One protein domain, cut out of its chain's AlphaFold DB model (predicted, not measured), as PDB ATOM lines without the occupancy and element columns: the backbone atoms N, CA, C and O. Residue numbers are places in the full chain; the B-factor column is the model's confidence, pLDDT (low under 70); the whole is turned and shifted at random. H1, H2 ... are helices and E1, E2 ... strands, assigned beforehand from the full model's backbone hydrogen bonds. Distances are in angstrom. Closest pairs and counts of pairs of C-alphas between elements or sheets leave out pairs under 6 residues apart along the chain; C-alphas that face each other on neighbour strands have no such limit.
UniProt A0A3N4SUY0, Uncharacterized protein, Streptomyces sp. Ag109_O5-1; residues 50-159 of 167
ATOM      1  N   ALA A  50     -16.420 -16.081 -15.561       89.19
ATOM      2  CA  ALA A  50     -16.396 -14.633 -15.705       89.19
ATOM      3  C   ALA A  50     -16.652 -14.265 -17.169       89.19
ATOM      4  O   ALA A  50     -16.226 -14.980 -18.075       89.19
ATOM      5  N   VAL A  51     -17.361 -13.159 -17.386       92.56
ATOM      6  CA  VAL A  51     -17.691 -12.632 -18.713       92.56
ATOM      7  C   VAL A  51     -17.217 -11.187 -18.765       92.56
ATOM      8  O   VAL A  51     -17.714 -10.349 -18.015       92.56
ATOM      9  N   GLU A  52     -16.261 -10.908 -19.643       93.12
ATOM     10  CA  GLU A  52     -15.605  -9.607 -19.765       93.12
ATOM     11  C   GLU A  52     -15.693  -9.120 -21.208       93.12
ATOM     12  O   GLU A  52     -15.227  -9.781 -22.134       93.12
ATOM     13  N   LYS A  53     -16.319  -7.959 -21.414       94.50
ATOM     14  CA  LYS A  53     -16.356  -7.315 -22.726       94.50
ATOM     15  C   LYS A  53     -15.078  -6.513 -22.928       94.50
ATOM     16  O   LYS A  53     -14.770  -5.631 -22.126       94.50
ATOM     17  N   ASN A  54     -14.368  -6.801 -24.007       93.94
ATOM     18  CA  ASN A  54     -13.100  -6.168 -24.325       93.94
ATOM     19  C   ASN A  54     -13.313  -4.870 -25.132       93.94
ATOM     20  O   ASN A  54     -14.313  -4.735 -25.847       93.94
ATOM     21  N   PRO A  55     -12.370  -3.909 -25.070       91.75
ATOM     22  CA  PRO A  55     -12.434  -2.673 -25.857       91.75
ATOM     23  C   PRO A  55     -12.373  -2.882 -27.377       91.75
ATOM     24  O   PRO A  55     -12.831  -2.024 -28.125       91.75
ATOM     25  N   ASP A  56     -11.818  -4.007 -27.832       91.88
ATOM     26  CA  ASP A  56     -11.731  -4.386 -29.248       91.88
ATOM     27  C   ASP A  56     -13.048  -4.956 -29.810       91.88
ATOM     28  O   ASP A  56     -13.121  -5.315 -30.985       91.88
ATOM     29  N   GLY A  57     -14.098  -5.030 -28.985       93.69
ATOM     30  CA  GLY A  57     -15.404  -5.557 -29.369       93.69
ATOM     31  C   GLY A  57     -15.536  -7.075 -29.245       93.69
ATOM     32  O   GLY A  57     -16.555  -7.613 -29.669       93.69
ATOM     33  N   THR A  58     -14.556  -7.771 -28.661       96.56
ATOM     34  CA  THR A  58     -14.657  -9.202 -28.338       96.56
ATOM     35  C   THR A  58     -15.178  -9.438 -26.912       96.56
ATOM     36  O   THR A  58     -15.274  -8.516 -26.095       96.56
ATOM     37  N   LEU A  59     -15.547 -10.682 -26.605       96.81
ATOM     38  CA  LEU A  59     -15.957 -11.134 -25.276       96.81
ATOM     39  C   LEU A  59     -15.000 -12.210 -24.774       96.81
ATOM     40  O   LEU A  59     -14.890 -13.273 -25.382       96.81
ATOM     41  N   THR A  60     -14.365 -11.972 -23.635       95.31
ATOM     42  CA  THR A  60     -13.609 -12.995 -22.919       95.31
ATOM     43  C   THR A  60     -14.539 -13.717 -21.953       95.31
ATOM     44  O   THR A  60     -15.091 -13.114 -21.031       95.31
ATOM     45  N   VAL A  61     -14.695 -15.025 -22.134       93.19
ATOM     46  CA  VAL A  61     -15.407 -15.903 -21.205       93.19
ATOM     47  C   VAL A  61     -14.394 -16.812 -20.530       93.19
ATOM     48  O   VAL A  61     -13.849 -17.726 -21.144       93.19
ATOM     49  N   SER A  62     -14.135 -16.552 -19.255       90.12
ATOM     50  CA  SER A  62     -13.280 -17.405 -18.433       90.12
ATOM     51  C   SER A  62     -14.141 -18.401 -17.683       90.12
ATOM     52  O   SER A  62     -15.151 -18.033 -17.097       90.12
ATOM     53  N   VAL A  63     -13.733 -19.660 -17.684       86.50
ATOM     54  CA  VAL A  63     -14.413 -20.768 -17.027       86.50
ATOM     55  C   VAL A  63     -13.413 -21.464 -16.120       86.50
ATOM     56  O   VAL A  63     -12.367 -21.927 -16.579       86.50
ATOM     57  N   ARG A  64     -13.746 -21.574 -14.837       81.56
ATOM     58  CA  ARG A  64     -12.958 -22.295 -13.839       81.56
ATOM     59  C   ARG A  64     -13.888 -23.155 -13.010       81.56
ATOM     60  O   ARG A  64     -14.848 -22.640 -12.454       81.56
ATOM     61  N   ASP A  65     -13.576 -24.441 -12.913       70.12
ATOM     62  CA  ASP A  65     -14.353 -25.378 -12.101       70.12
ATOM     63  C   ASP A  65     -15.855 -25.356 -12.444       70.12
ATOM     64  O   ASP A  65     -16.693 -25.617 -11.580       70.12
ATOM     65  N   LEU A  66     -16.222 -25.039 -13.703       67.88
ATOM     66  CA  LEU A  66     -17.587 -25.292 -14.152       67.88
ATOM     67  C   LEU A  66     -17.793 -26.790 -14.020       67.88
ATOM     68  O   LEU A  66     -17.148 -27.585 -14.704       67.88
ATOM     69  N   ASP A  67     -18.692 -27.157 -13.118       68.31
ATOM     70  CA  ASP A  67     -19.169 -28.517 -13.043       68.31
ATOM     71  C   ASP A  67     -19.942 -28.797 -14.338       68.31
ATOM     72  O   ASP A  67     -21.125 -28.480 -14.473       68.31
ATOM     73  N   TRP A  68     -19.239 -29.353 -15.325       66.44
ATOM     74  CA  TRP A  68     -19.813 -29.774 -16.601       66.44
ATOM     75  C   TRP A  68     -20.862 -30.884 -16.418       66.44
ATOM     76  O   TRP A  68     -21.656 -31.121 -17.322       66.44
ATOM     77  N   SER A  69     -20.895 -31.516 -15.238       58.16
ATOM     78  CA  SER A  69     -21.911 -32.487 -14.807       58.16
ATOM     79  C   SER A  69     -22.952 -31.873 -13.855       58.16
ATOM     80  O   SER A  69     -23.845 -32.573 -13.379       58.16
ATOM     81  N   GLY A  70     -22.824 -30.578 -13.558       59.50
ATOM     82  CA  GLY A  70     -23.528 -29.883 -12.493       59.50
ATOM     83  C   GLY A  70     -24.877 -29.314 -12.894       59.50
ATOM     84  O   GLY A  70     -25.391 -29.508 -13.995       59.50
ATOM     85  N   GLY A  71     -25.474 -28.585 -11.951       64.00
ATOM     86  CA  GLY A  71     -26.851 -28.119 -12.055       64.00
ATOM     87  C   GLY A  71     -27.128 -27.199 -13.262       64.00
ATOM     88  O   GLY A  71     -26.265 -26.428 -13.680       64.00
ATOM     89  N   PRO A  72     -28.380 -27.166 -13.760       70.38
ATOM     90  CA  PRO A  72     -28.800 -26.385 -14.938       70.38
ATOM     91  C   PRO A  72     -28.471 -24.892 -14.891       70.38
ATOM     92  O   PRO A  72     -28.417 -24.199 -15.905       70.38
ATOM     93  N   GLN A  73     -28.412 -24.359 -13.674       82.25
ATOM     94  CA  GLN A  73     -28.558 -22.934 -13.412       82.25
ATOM     95  C   GLN A  73     -27.328 -22.155 -13.871       82.25
ATOM     96  O   GLN A  73     -27.471 -21.071 -14.424       82.25
ATOM     97  N   GLN A  74     -26.141 -22.738 -13.726       84.44
ATOM     98  CA  GLN A  74     -24.875 -22.104 -14.090       84.44
ATOM     99  C   GLN A  74     -24.759 -21.857 -15.602       84.44
ATOM    100  O   GLN A  74     -24.391 -20.753 -15.998       84.44
ATOM    101  N   PHE A  75     -25.175 -22.802 -16.455       87.69
ATOM    102  CA  PHE A  75     -25.162 -22.595 -17.911       87.69
ATOM    103  C   PHE A  75     -26.188 -21.562 -18.373       87.69
ATOM    104  O   PHE A  75     -25.891 -20.761 -19.257       87.69
ATOM    105  N   ARG A  76     -27.378 -21.534 -17.757       89.75
ATOM    106  CA  ARG A  76     -28.391 -20.517 -18.082       89.75
ATOM    107  C   ARG A  76     -27.948 -19.125 -17.657       89.75
ATOM    108  O   ARG A  76     -28.028 -18.203 -18.456       89.75
ATOM    109  N   GLN A  77     -27.410 -18.990 -16.444       90.06
ATOM    110  CA  GLN A  77     -26.878 -17.714 -15.972       90.06
ATOM    111  C   GLN A  77     -25.714 -17.235 -16.846       90.06
ATOM    112  O   GLN A  77     -25.680 -16.062 -17.206       90.06
ATOM    113  N   LEU A  78     -24.797 -18.125 -17.245       91.06
ATOM    114  CA  LEU A  78     -23.732 -17.780 -18.185       91.06
ATOM    115  C   LEU A  78     -24.303 -17.300 -19.527       91.06
ATOM    116  O   LEU A  78     -23.909 -16.241 -20.010       91.06
ATOM    117  N   ALA A  79     -25.273 -18.021 -20.099       93.56
ATOM    118  CA  ALA A  79     -25.935 -17.609 -21.335       93.56
ATOM    119  C   ALA A  79     -26.600 -16.227 -21.201       93.56
ATOM    120  O   ALA A  79     -26.454 -15.388 -22.088       93.56
ATOM    121  N   ASP A  80     -27.275 -15.952 -20.084       94.75
ATOM    122  CA  ASP A  80     -27.906 -14.654 -19.827       94.75
ATOM    123  C   ASP A  80     -26.875 -13.529 -19.686       94.75
ATOM    124  O   ASP A  80     -27.083 -12.433 -20.205       94.75
ATOM    125  N   ARG A  81     -25.728 -13.794 -19.049       94.19
ATOM    126  CA  ARG A  81     -24.613 -12.839 -18.956       94.19
ATOM    127  C   ARG A  81     -24.003 -12.534 -20.322       94.19
ATOM    128  O   ARG A  81     -23.741 -11.371 -20.612       94.19
ATOM    129  N   ILE A  82     -23.823 -13.551 -21.165       96.00
ATOM    130  CA  ILE A  82     -23.325 -13.393 -22.540       96.00
ATOM    131  C   ILE A  82     -24.310 -12.558 -23.374       96.00
ATOM    132  O   ILE A  82     -23.898 -11.598 -24.028       96.00
ATOM    133  N   ARG A  83     -25.620 -12.835 -23.280       96.81
ATOM    134  CA  ARG A  83     -26.662 -12.022 -23.937       96.81
ATOM    135  C   ARG A  83     -26.665 -10.583 -23.440       96.81
ATOM    136  O   ARG A  83     -26.720  -9.663 -24.248       96.81
ATOM    137  N   ALA A  84     -26.557 -10.378 -22.127       95.81
ATOM    138  CA  ALA A  84     -26.494  -9.046 -21.531       95.81
ATOM    139  C   ALA A  84     -25.261  -8.245 -21.990       95.81
ATOM    140  O   ALA A  84     -25.312  -7.019 -22.034       95.81
ATOM    141  N   ALA A  85     -24.172  -8.919 -22.379       95.06
ATOM    142  CA  ALA A  85     -22.993  -8.290 -22.977       95.06
ATOM    143  C   ALA A  85     -23.155  -7.957 -24.480       95.06
ATOM    144  O   ALA A  85     -22.300  -7.271 -25.058       95.06
ATOM    145  N   GLY A  86     -24.251  -8.401 -25.109       95.88
ATOM    146  CA  GLY A  86     -24.570  -8.175 -26.522       95.88
ATOM    147  C   GLY A  86     -24.069  -9.266 -27.473       95.88
ATOM    148  O   GLY A  86     -23.917  -8.998 -28.662       95.88
ATOM    149  N   PHE A  87     -23.783 -10.467 -26.965       97.06
ATOM    150  CA  PHE A  87     -23.308 -11.609 -27.754       97.06
ATOM    151  C   PHE A  87     -24.372 -12.703 -27.850       97.06
ATOM    152  O   PHE A  87     -25.310 -12.768 -27.050       97.06
ATOM    153  N   THR A  88     -24.224 -13.585 -28.836       96.62
ATOM    154  CA  THR A  88     -25.189 -14.653 -29.094       96.62
ATOM    155  C   THR A  88     -25.030 -15.781 -28.078       96.62
ATOM    156  O   THR A  88     -23.959 -16.372 -27.939       96.62
ATOM    157  N   ALA A  89     -26.122 -16.131 -27.395       95.75
ATOM    158  CA  ALA A  89     -26.212 -17.374 -26.638       95.75
ATOM    159  C   ALA A  89     -27.552 -18.077 -26.885       95.75
ATOM    160  O   ALA A  89     -28.617 -17.457 -26.782       95.75
ATOM    161  N   VAL A  90     -27.510 -19.379 -27.160       94.25
ATOM    162  CA  VAL A  90     -28.654 -20.225 -27.525       94.25
ATOM    163  C   VAL A  90     -28.785 -21.357 -26.513       94.25
ATOM    164  O   VAL A  90     -27.791 -21.953 -26.108       94.25
ATOM    165  N   ILE A  91     -30.014 -21.636 -26.078       93.00
ATOM    166  CA  ILE A  91     -30.318 -22.790 -25.229       93.00
ATOM    167  C   ILE A  91     -31.370 -23.618 -25.956       93.00
ATOM    168  O   ILE A  91     -32.523 -23.191 -26.051       93.00
ATOM    169  N   ASP A  92     -30.980 -24.793 -26.431       93.06
ATOM    170  CA  ASP A  92     -31.883 -25.724 -27.094       93.06
ATOM    171  C   ASP A  92     -32.396 -26.749 -26.103       93.06
ATOM    172  O   ASP A  92     -31.624 -27.456 -25.461       93.06
ATOM    173  N   LYS A  93     -33.718 -26.842 -25.985       91.88
ATOM    174  CA  LYS A  93     -34.369 -27.842 -25.141       91.88
ATOM    175  C   LYS A  93     -34.687 -29.068 -25.977       91.88
ATOM    176  O   LYS A  93     -35.563 -29.028 -26.836       91.88
ATOM    177  N   ILE A  94     -33.991 -30.157 -25.696       91.25
ATOM    178  CA  ILE A  94     -34.058 -31.393 -26.461       91.25
ATOM    179  C   ILE A  94     -34.978 -32.369 -25.724       91.25
ATOM    180  O   ILE A  94     -34.721 -32.687 -24.557       91.25
ATOM    181  N   PRO A  95     -36.057 -32.849 -26.366       90.31
ATOM    182  CA  PRO A  95     -36.930 -33.840 -25.762       90.31
ATOM    183  C   PRO A  95     -36.193 -35.147 -25.429       90.31
ATOM    184  O   PRO A  95     -35.172 -35.472 -26.042       90.31
ATOM    185  N   PRO A  96     -36.727 -35.956 -24.503       87.88
ATOM    186  CA  PRO A  96     -36.109 -37.224 -24.142       87.88
ATOM    187  C   PRO A  96     -35.975 -38.162 -25.342       87.88
ATOM    188  O   PRO A  96     -36.919 -38.345 -26.110       87.88
ATOM    189  N   GLY A  97     -34.805 -38.787 -25.484       85.12
ATOM    190  CA  GLY A  97     -34.520 -39.720 -26.578       85.12
ATOM    191  C   GLY A  97     -34.298 -39.075 -27.944       85.12
ATOM    192  O   GLY A  97     -34.143 -39.809 -28.914       85.12
ATOM    193  N   LYS A  98     -34.266 -37.741 -28.012       88.81
ATOM    194  CA  LYS A  98     -33.907 -36.971 -29.202       88.81
ATOM    195  C   LYS A  98     -32.493 -36.427 -29.067       88.81
ATOM    196  O   LYS A  98     -31.996 -36.237 -27.953       88.81
ATOM    197  N   LEU A  99     -31.864 -36.155 -30.200       88.44
ATOM    198  CA  LEU A  99     -30.593 -35.442 -30.282       88.44
ATOM    199  C   LEU A  99     -30.720 -34.353 -31.351       88.44
ATOM    200  O   LEU A  99     -31.457 -34.522 -32.322       88.44
ATOM    201  N   CYS A 100     -30.004 -33.242 -31.184       89.88
ATOM    202  CA  CYS A 100     -29.785 -32.345 -32.314       89.88
ATOM    203  C   CYS A 100     -28.853 -33.031 -33.327       89.88
ATOM    204  O   CYS A 100     -28.071 -33.920 -32.965       89.88
ATOM    205  N   ARG A 101     -28.904 -32.596 -34.592       86.94
ATOM    206  CA  ARG A 101     -27.927 -33.007 -35.609       86.94
ATOM    207  C   ARG A 101     -26.495 -32.777 -35.083       86.94
ATOM    208  O   ARG A 101     -26.264 -31.743 -34.453       86.94
ATOM    209  N   PRO A 102     -25.546 -33.705 -35.302       78.25
ATOM    210  CA  PRO A 102     -24.143 -33.449 -34.986       78.25
ATOM    211  C   PRO A 102     -23.603 -32.260 -35.798       78.25
ATOM    212  O   PRO A 102     -24.178 -31.888 -36.819       78.25
ATOM    213  N   ASP A 103     -22.496 -31.678 -35.334       74.81
ATOM    214  CA  ASP A 103     -21.719 -30.663 -36.060       74.81
ATOM    215  C   ASP A 103     -22.482 -29.376 -36.423       74.81
ATOM    216  O   ASP A 103     -22.365 -28.851 -37.525       74.81
ATOM    217  N   ARG A 104     -23.213 -28.800 -35.460       83.62
ATOM    218  CA  ARG A 104     -23.937 -27.513 -35.598       83.62
ATOM    219  C   ARG A 104     -23.043 -26.264 -35.666       83.62
ATOM    220  O   ARG A 104     -23.493 -25.151 -35.386       83.62
ATOM    221  N   GLY A 105     -21.772 -26.465 -35.990       84.69
ATOM    222  CA  GLY A 105     -20.740 -25.448 -36.091       84.69
ATOM    223  C   GLY A 105     -19.380 -25.941 -35.599       84.69
ATOM    224  O   GLY A 105     -19.260 -26.967 -34.926       84.69
ATOM    225  N   GLU A 106     -18.343 -25.189 -35.951       90.94
ATOM    226  CA  GLU A 106     -16.967 -25.450 -35.521       90.94
ATOM    227  C   GLU A 106     -16.806 -25.031 -34.048       90.94
ATOM    228  O   GLU A 106     -17.177 -23.907 -33.699       90.94
ATOM    229  N   PRO A 107     -16.262 -25.875 -33.153       90.44
ATOM    230  CA  PRO A 107     -16.027 -25.470 -31.774       90.44
ATOM    231  C   PRO A 107     -14.959 -24.372 -31.697       90.44
ATOM    232  O   PRO A 107     -13.903 -24.450 -32.326       90.44
ATOM    233  N   LEU A 108     -15.203 -23.363 -30.865       92.44
ATOM    234  CA  LEU A 108     -14.186 -22.397 -30.469       92.44
ATOM    235  C   LEU A 108     -13.133 -23.102 -29.614       92.44
ATOM    236  O   LEU A 108     -13.441 -23.694 -28.578       92.44
ATOM    237  N   ASN A 109     -11.873 -22.996 -30.028       90.06
ATOM    238  CA  ASN A 109     -10.763 -23.538 -29.259       90.06
ATOM    239  C   ASN A 109     -10.534 -22.689 -28.002       90.06
ATOM    240  O   ASN A 109     -10.277 -21.487 -28.124       90.06
ATOM    241  N   PRO A 110     -10.581 -23.280 -26.797       88.75
ATOM    242  CA  PRO A 110     -10.236 -22.543 -25.601       88.75
ATOM    243  C   PRO A 110      -8.741 -22.242 -25.572       88.75
ATOM    244  O   PRO A 110      -7.895 -23.104 -25.829       88.75
ATOM    245  N   GLN A 111      -8.411 -21.036 -25.144       86.50
ATOM    246  CA  GLN A 111      -7.085 -20.699 -24.667       86.50
ATOM    247  C   GLN A 111      -6.920 -21.313 -23.274       86.50
ATOM    248  O   GLN A 111      -7.735 -21.090 -22.372       86.50
ATOM    249  N   ARG A 112      -5.881 -22.130 -23.096       73.88
ATOM    250  CA  ARG A 112      -5.505 -22.660 -21.783       73.88
ATOM    251  C   ARG A 112      -4.522 -21.694 -21.135       73.88
ATOM    252  O   ARG A 112      -3.461 -21.463 -21.719       73.88
ATOM    253  N   PRO A 113      -4.808 -21.158 -19.940       64.62
ATOM    254  CA  PRO A 113      -3.780 -20.483 -19.174       64.62
ATOM    255  C   PRO A 113      -2.686 -21.506 -18.839       64.62
ATOM    256  O   PRO A 113      -2.972 -22.647 -18.469       64.62
ATOM    257  N   GLY A 114      -1.419 -21.116 -18.983       57.16
ATOM    258  CA  GLY A 114      -0.266 -21.987 -18.711       57.16
ATOM    259  C   GLY A 114      -0.071 -22.348 -17.231       57.16
ATOM    260  O   GLY A 114       0.974 -22.880 -16.874       57.16
ATOM    261  N   ASP A 115      -1.039 -22.044 -16.363       65.12
ATOM    262  CA  ASP A 115      -0.979 -22.244 -14.912       65.12
ATOM    263  C   ASP A 115      -1.403 -23.657 -14.465       65.12
ATOM    264  O   ASP A 115      -1.301 -23.989 -13.283       65.12
ATOM    265  N   GLY A 116      -1.864 -24.499 -15.398       58.72
ATOM    266  CA  GLY A 116      -2.165 -25.916 -15.172       58.72
ATOM    267  C   GLY A 116      -3.438 -26.192 -14.365       58.72
ATOM    268  O   GLY A 116      -3.716 -27.347 -14.054       58.72
ATOM    269  N   LYS A 117      -4.242 -25.171 -14.035       62.78
ATOM    270  CA  LYS A 117      -5.382 -25.301 -13.106       62.78
ATOM    271  C   LYS A 117      -6.729 -25.627 -13.761       62.78
ATOM    272  O   LYS A 117      -7.768 -25.298 -13.206       62.78
ATOM    273  N   GLY A 118      -6.739 -26.244 -14.944       67.06
ATOM    274  CA  GLY A 118      -7.991 -26.644 -15.612       67.06
ATOM    275  C   GLY A 118      -8.921 -25.475 -15.978       67.06
ATOM    276  O   GLY A 118     -10.114 -25.679 -16.188       67.06
ATOM    277  N   SER A 119      -8.383 -24.256 -16.047       77.38
ATOM    278  CA  SER A 119      -9.107 -23.059 -16.469       77.38
ATOM    279  C   SER A 119      -9.176 -23.007 -17.995       77.38
ATOM    280  O   SER A 119      -8.191 -23.296 -18.677       77.38
ATOM    281  N   TYR A 120     -10.327 -22.617 -18.534       86.00
ATOM    282  CA  TYR A 120     -10.539 -22.435 -19.969       86.00
ATOM    283  C   TYR A 120     -10.960 -20.997 -20.235       86.00
ATOM    284  O   TYR A 120     -11.870 -20.490 -19.584       86.00
ATOM    285  N   THR A 121     -10.318 -20.351 -21.200       90.75
ATOM    286  CA  THR A 121     -10.681 -19.004 -21.633       90.75
ATOM    287  C   THR A 121     -11.109 -19.050 -23.090       90.75
ATOM    288  O   THR A 121     -10.367 -19.517 -23.947       90.75
ATOM    289  N   TYR A 122     -12.307 -18.560 -23.377       93.50
ATOM    290  CA  TYR A 122     -12.832 -18.424 -24.730       93.50
ATOM    291  C   TYR A 122     -12.867 -16.946 -25.090       93.50
ATOM    292  O   TYR A 122     -13.312 -16.128 -24.289       93.50
ATOM    293  N   VAL A 123     -12.410 -16.605 -26.290       95.19
ATOM    294  CA  VAL A 123     -12.547 -15.257 -26.845       95.19
ATOM    295  C   VAL A 123     -13.555 -15.344 -27.978       95.19
ATOM    296  O   VAL A 123     -13.326 -16.064 -28.946       95.19
ATOM    297  N   MET A 124     -14.682 -14.659 -27.820       96.38
ATOM    298  CA  MET A 124     -15.787 -14.657 -28.771       96.38
ATOM    299  C   MET A 124     -15.834 -13.329 -29.518       96.38
ATOM    300  O   MET A 124     -15.704 -12.256 -28.929       96.38
ATOM    301  N   THR A 125     -16.088 -13.395 -30.812       96.88
ATOM    302  CA  THR A 125     -16.537 -12.267 -31.626       96.88
ATOM    303  C   THR A 125     -18.067 -12.213 -31.642       96.88
ATOM    304  O   THR A 125     -18.740 -13.150 -31.216       96.88
ATOM    305  N   HIS A 126     -18.651 -11.129 -32.159       95.69
ATOM    306  CA  HIS A 126     -20.107 -11.029 -32.328       95.69
ATOM    307  C   HIS A 126     -20.691 -12.053 -33.318       95.69
ATOM    308  O   HIS A 126     -21.900 -12.276 -33.310       95.69
ATOM    309  N   ALA A 127     -19.853 -12.651 -34.171       94.88
ATOM    310  CA  ALA A 127     -20.275 -13.713 -35.075       94.88
ATOM    311  C   ALA A 127     -20.412 -15.061 -34.360       94.88
ATOM    312  O   ALA A 127     -21.156 -15.909 -34.836       94.88
ATOM    313  N   ASP A 128     -19.709 -15.247 -33.244       96.69
ATOM    314  CA  ASP A 128     -19.659 -16.502 -32.504       96.69
ATOM    315  C   ASP A 128     -20.836 -16.639 -31.534       96.69
ATOM    316  O   ASP A 128     -21.508 -15.664 -31.177       96.69
ATOM    317  N   ALA A 129     -21.072 -17.860 -31.059       95.75
ATOM    318  CA  ALA A 129     -22.186 -18.145 -30.169       95.75
ATOM    319  C   ALA A 129     -21.830 -19.124 -29.047       95.75
ATOM    320  O   ALA A 129     -21.046 -20.058 -29.206       95.75
ATOM    321  N   PHE A 130     -22.466 -18.924 -27.896       94.88
ATOM    322  CA  PHE A 130     -22.484 -19.898 -26.812       94.88
ATOM    323  C   PHE A 130     -23.751 -20.749 -26.911       94.88
ATOM    324  O   PHE A 130     -24.861 -20.235 -26.794       94.88
ATOM    325  N   LEU A 131     -23.595 -22.046 -27.138       93.81
ATOM    326  CA  LEU A 131     -24.681 -23.006 -27.294       93.81
ATOM    327  C   LEU A 131     -24.800 -23.878 -26.044       93.81
ATOM    328  O   LEU A 131     -23.804 -24.383 -25.535       93.81
ATOM    329  N   VAL A 132     -26.023 -24.106 -25.575       91.94
ATOM    330  CA  VAL A 132     -26.329 -25.078 -24.525       91.94
ATOM    331  C   VAL A 132     -27.409 -26.030 -25.019       91.94
ATOM    332  O   VAL A 132     -28.561 -25.637 -25.179       91.94
ATOM    333  N   GLU A 133     -27.048 -27.293 -25.211       90.56
ATOM    334  CA  GLU A 133     -27.999 -28.380 -25.456       90.56
ATOM    335  C   GLU A 133     -28.517 -28.900 -24.103       90.56
ATOM    336  O   GLU A 133     -27.800 -29.574 -23.363       90.56
ATOM    337  N   GLU A 134     -29.746 -28.537 -23.738       91.00
ATOM    338  CA  GLU A 134     -30.449 -28.999 -22.538       91.00
ATOM    339  C   GLU A 134     -31.269 -30.254 -22.867       91.00
ATOM    340  O   GLU A 134     -32.357 -30.168 -23.436       91.00
ATOM    341  N   HIS A 135     -30.780 -31.426 -22.470       89.81
ATOM    342  CA  HIS A 135     -31.495 -32.686 -22.649       89.81
ATOM    343  C   HIS A 135     -32.475 -32.908 -21.507       89.81
ATOM    344  O   HIS A 135     -32.074 -33.140 -20.366       89.81
ATOM    345  N   LEU A 136     -33.768 -32.837 -21.819       89.25
ATOM    346  CA  LEU A 136     -34.843 -32.957 -20.843       89.25
ATOM    347  C   LEU A 136     -34.971 -34.397 -20.320       89.25
ATOM    348  O   LEU A 136     -34.811 -35.355 -21.084       89.25
ATOM    349  N   PRO A 137     -35.305 -34.570 -19.029       87.75
ATOM    350  CA  PRO A 137     -35.537 -35.890 -18.476       87.75
ATOM    351  C   PRO A 137     -36.817 -36.485 -19.059       87.75
ATOM    352  O   PRO A 137     -37.768 -35.770 -19.384       87.75
ATOM    353  N   GLY A 138     -36.868 -37.809 -19.154       84.94
ATOM    354  CA  GLY A 138     -38.007 -38.502 -19.743       84.94
ATOM    355  C   GLY A 138     -38.318 -39.846 -19.119       84.94
ATOM    356  O   GLY A 138     -37.569 -40.334 -18.267       84.94
ATOM    357  N   PRO A 139     -39.433 -40.460 -19.550       80.81
ATOM    358  CA  PRO A 139     -39.834 -41.759 -19.049       80.81
ATOM    359  C   PRO A 139     -38.769 -42.800 -19.387       80.81
ATOM    360  O   PRO A 139     -38.184 -42.802 -20.472       80.81
ATOM    361  N   THR A 140     -38.540 -43.721 -18.458       76.00
ATOM    362  CA  THR A 140     -37.738 -44.913 -18.718       76.00
ATOM    363  C   THR A 140     -38.370 -45.689 -19.872       76.00
ATOM    364  O   THR A 140     -39.571 -45.971 -19.854       76.00
ATOM    365  N   ARG A 141     -37.578 -46.065 -20.881       71.94
ATOM    366  CA  ARG A 141     -38.073 -46.925 -21.964       71.94
ATOM    367  C   ARG A 141     -38.523 -48.265 -21.367       71.94
ATOM    368  O   ARG A 141     -37.804 -48.850 -20.560       71.94
ATOM    369  N   LYS A 142     -39.704 -48.763 -21.753       76.31
ATOM    370  CA  LYS A 142     -40.236 -50.049 -21.265       76.31
ATOM    371  C   LYS A 142     -39.207 -51.165 -21.508       76.31
ATOM    372  O   LYS A 142     -38.763 -51.343 -22.638       76.31
ATOM    373  N   GLY A 143     -38.824 -51.883 -20.450       78.94
ATOM    374  CA  GLY A 143     -37.796 -52.932 -20.505       78.94
ATOM    375  C   GLY A 143     -36.344 -52.437 -20.421       78.94
ATOM    376  O   GLY A 143     -35.432 -53.245 -20.540       78.94
ATOM    377  N   SER A 144     -36.110 -51.139 -20.206       73.94
ATOM    378  CA  SER A 144     -34.781 -50.574 -19.955       73.94
ATOM    379  C   SER A 144     -34.643 -50.136 -18.499       73.94
ATOM    380  O   SER A 144     -35.591 -49.625 -17.908       73.94
ATOM    381  N   ALA A 145     -33.450 -50.297 -17.926       72.31
ATOM    382  CA  ALA A 145     -33.081 -49.667 -16.657       72.31
ATOM    383  C   ALA A 145     -32.570 -48.223 -16.849       72.31
ATOM    384  O   ALA A 145     -32.420 -47.486 -15.873       72.31
ATOM    385  N   VAL A 146     -32.305 -47.809 -18.096       70.31
ATOM    386  CA  VAL A 146     -31.742 -46.497 -18.424       70.31
ATOM    387  C   VAL A 146     -32.839 -45.440 -18.388       70.31
ATOM    388  O   VAL A 146     -33.818 -45.501 -19.135       70.31
ATOM    389  N   ARG A 147     -32.655 -44.446 -17.519       71.44
ATOM    390  CA  ARG A 147     -33.476 -43.233 -17.474       71.44
ATOM    391  C   ARG A 147     -32.838 -42.170 -18.358       71.44
ATOM    392  O   ARG A 147     -31.621 -42.000 -18.316       71.44
ATOM    393  N   TYR A 148     -33.650 -41.427 -19.106       75.25
ATOM    394  CA  TYR A 148     -33.182 -40.178 -19.704       75.25
ATOM    395  C   TYR A 148     -32.929 -39.193 -18.563       75.25
ATOM    396  O   TYR A 148     -33.873 -38.668 -17.970       75.25
ATOM    397  N   ALA A 149     -31.658 -39.041 -18.192       80.38
ATOM    398  CA  ALA A 149     -31.238 -38.082 -17.187       80.38
ATOM    399  C   ALA A 149     -31.336 -36.666 -17.758       80.38
ATOM    400  O   ALA A 149     -31.144 -36.455 -18.954       80.38
ATOM    401  N   HIS A 150     -31.627 -35.701 -16.890       84.56
ATOM    402  CA  HIS A 150     -31.478 -34.295 -17.243       84.56
ATOM    403  C   HIS A 150     -29.987 -33.979 -17.299       84.56
ATOM    404  O   HIS A 150     -29.292 -34.185 -16.305       84.56
ATOM    405  N   TYR A 151     -29.490 -33.523 -18.444       85.06
ATOM    406  CA  TYR A 151     -28.097 -33.104 -18.577       85.06
ATOM    407  C   TYR A 151     -27.955 -31.966 -19.580       85.06
ATOM    408  O   TYR A 151     -28.855 -31.676 -20.368       85.06
ATOM    409  N   PHE A 152     -26.801 -31.312 -19.525       87.00
ATOM    410  CA  PHE A 152     -26.481 -30.155 -20.343       87.00
ATOM    411  C   PHE A 152     -25.198 -30.424 -21.101       87.00
ATOM    412  O   PHE A 152     -24.240 -30.953 -20.541       87.00
ATOM    413  N   LYS A 153     -25.167 -30.014 -22.362       87.62
ATOM    414  CA  LYS A 153     -23.959 -30.001 -23.173       87.62
ATOM    415  C   LYS A 153     -23.718 -28.573 -23.670       87.62
ATOM    416  O   LYS A 153     -24.239 -28.173 -24.710       87.62
ATOM    417  N   PRO A 154     -23.000 -27.763 -22.883       88.94
ATOM    418  CA  PRO A 154     -22.542 -26.443 -23.304       88.94
ATOM    419  C   PRO A 154     -21.402 -26.544 -24.328       88.94
ATOM    420  O   PRO A 154     -20.577 -27.456 -24.287       88.94
ATOM    421  N   SER A 155     -21.333 -25.593 -25.251       90.38
ATOM    422  CA  SER A 155     -20.290 -25.490 -26.269       90.38
ATOM    423  C   SER A 155     -20.129 -24.037 -26.706       90.38
ATOM    424  O   SER A 155     -21.106 -23.306 -26.842       90.38
ATOM    425  N   PHE A 156     -18.893 -23.611 -26.942       93.94
ATOM    426  CA  PHE A 156     -18.607 -22.349 -27.616       93.94
ATOM    427  C   PHE A 156     -18.393 -22.665 -29.091       93.94
ATOM    428  O   PHE A 156     -17.590 -23.539 -29.409       93.94
ATOM    429  N   ILE A 157     -19.132 -22.002 -29.974       95.06
ATOM    430  CA  ILE A 157     -19.171 -22.284 -31.408       95.06
ATOM    431  C   ILE A 157     -18.720 -21.043 -32.170       95.06
ATOM    432  O   ILE A 157     -19.115 -19.923 -31.845       95.06
ATOM    433  N   LYS A 158     -17.881 -21.262 -33.176       94.69
ATOM    434  CA  LYS A 158     -17.392 -20.238 -34.084       94.69
ATOM    435  C   LYS A 158     -18.438 -19.948 -35.154       94.69
ATOM    436  O   LYS A 158     -18.935 -20.868 -35.804       94.69
ATOM    437  N   GLY A 159     -18.718 -18.671 -35.376       90.25
ATOM    438  CA  GLY A 159     -19.744 -18.238 -36.316       90.25
ATOM    439  C   GLY A 159     -21.178 -18.575 -35.867       90.25
ATOM    440  O   GLY A 159     -21.422 -18.896 -34.697       90.25
TER     441      GLY A 159
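This is residues 50 to 159 of the 167 residues of an uncharacterized protein of Streptomyces sp. Ag109_O5-1 (UniProt A0A3N4SUY0). Two small three-stranded sheets, E3 E5 E6 and E1 E2 E4, form a loose trough, with E6 coming near E4 where they meet and the single helix H1 lying in it over one face of each. Residues 136 to 150 run out from E5 and E6 as a long loop at one end, and residues 95 to 119 wander from E3 round to E4. The 110 printed residues hold one named helix and six named strands, in the order E1 E2 H1 E3 E4 E5 E6; the sheet E3 E5 E6 is mixed and the sheet E1 E2 E4 antiparallel. The class is mixed, helices and strands, with 49 residues, under half, in named elements. The whole is only just compact, close to loose, with a radius of gyration of the C-alphas of 15.7 A, and elongated, spanning 56 by 29 by 23 A.

In the larger sheet the inner strand E5, residues 129 to 135, is parallel to the edge strand E3, residues 88 to 94, at 15 degrees, with N 132 and O 90 2.8 A apart. E5 is antiparallel to the edge strand E6, residues 151 to 158, with N 131 and O 155 2.8 A apart; these two form a hairpin. The sheet is twisted, its C-alphas up to 4.2 A off the best plane. H1, residues 72 to 84, is on this sheet at a height of 8.8 A, making two layers, a helix on one face of a sheet. It lies over E3 and E5 and runs along the strands, at 24 degrees to E3 on the local plane; the closest C-alphas of H1 and E3 are Ala 79 and Ala 89, 5.3 A apart. Every O i to N i+4 pair of H1 is within hydrogen-bond range. H1 is also on the sheet of E1, residues 50 to 53, E2, residues 59 to 63, and E4, residues 120 to 124, at a height of 10.8 A, over E1 and E2. E1 and E2 form a hairpin, with N 52 and O 60 2.9 A apart; E2 and E4 are antiparallel, with N 61 and O 122 2.8 A apart. The closest C-alphas of E4 and E6 are Tyr 122 and Phe 156, 7.6 A apart, while E1 and E3 are apart.

E1 begins at C-alpha 50, (-16.396, -14.633, -15.705). H1 is 18.7 A long, E3 19.1 A and E5 18.8 A. E6, the longest strand by residues, is 22.8 A long and ends at C-alpha 158, (-17.392, -20.238, -34.084).

The C-alphas farthest apart, those of Pro 55 and Gly 143, are 56.5 A apart. The links E3 to E4 and E5 to E6 are long; in the first, residues 106 to 107 pair antiparallel with residues 157 to 158 of E6. The printed part has no cut. Its mean pLDDT is 85.7, and residues 66 to 71 and 113 to 118 are under 70.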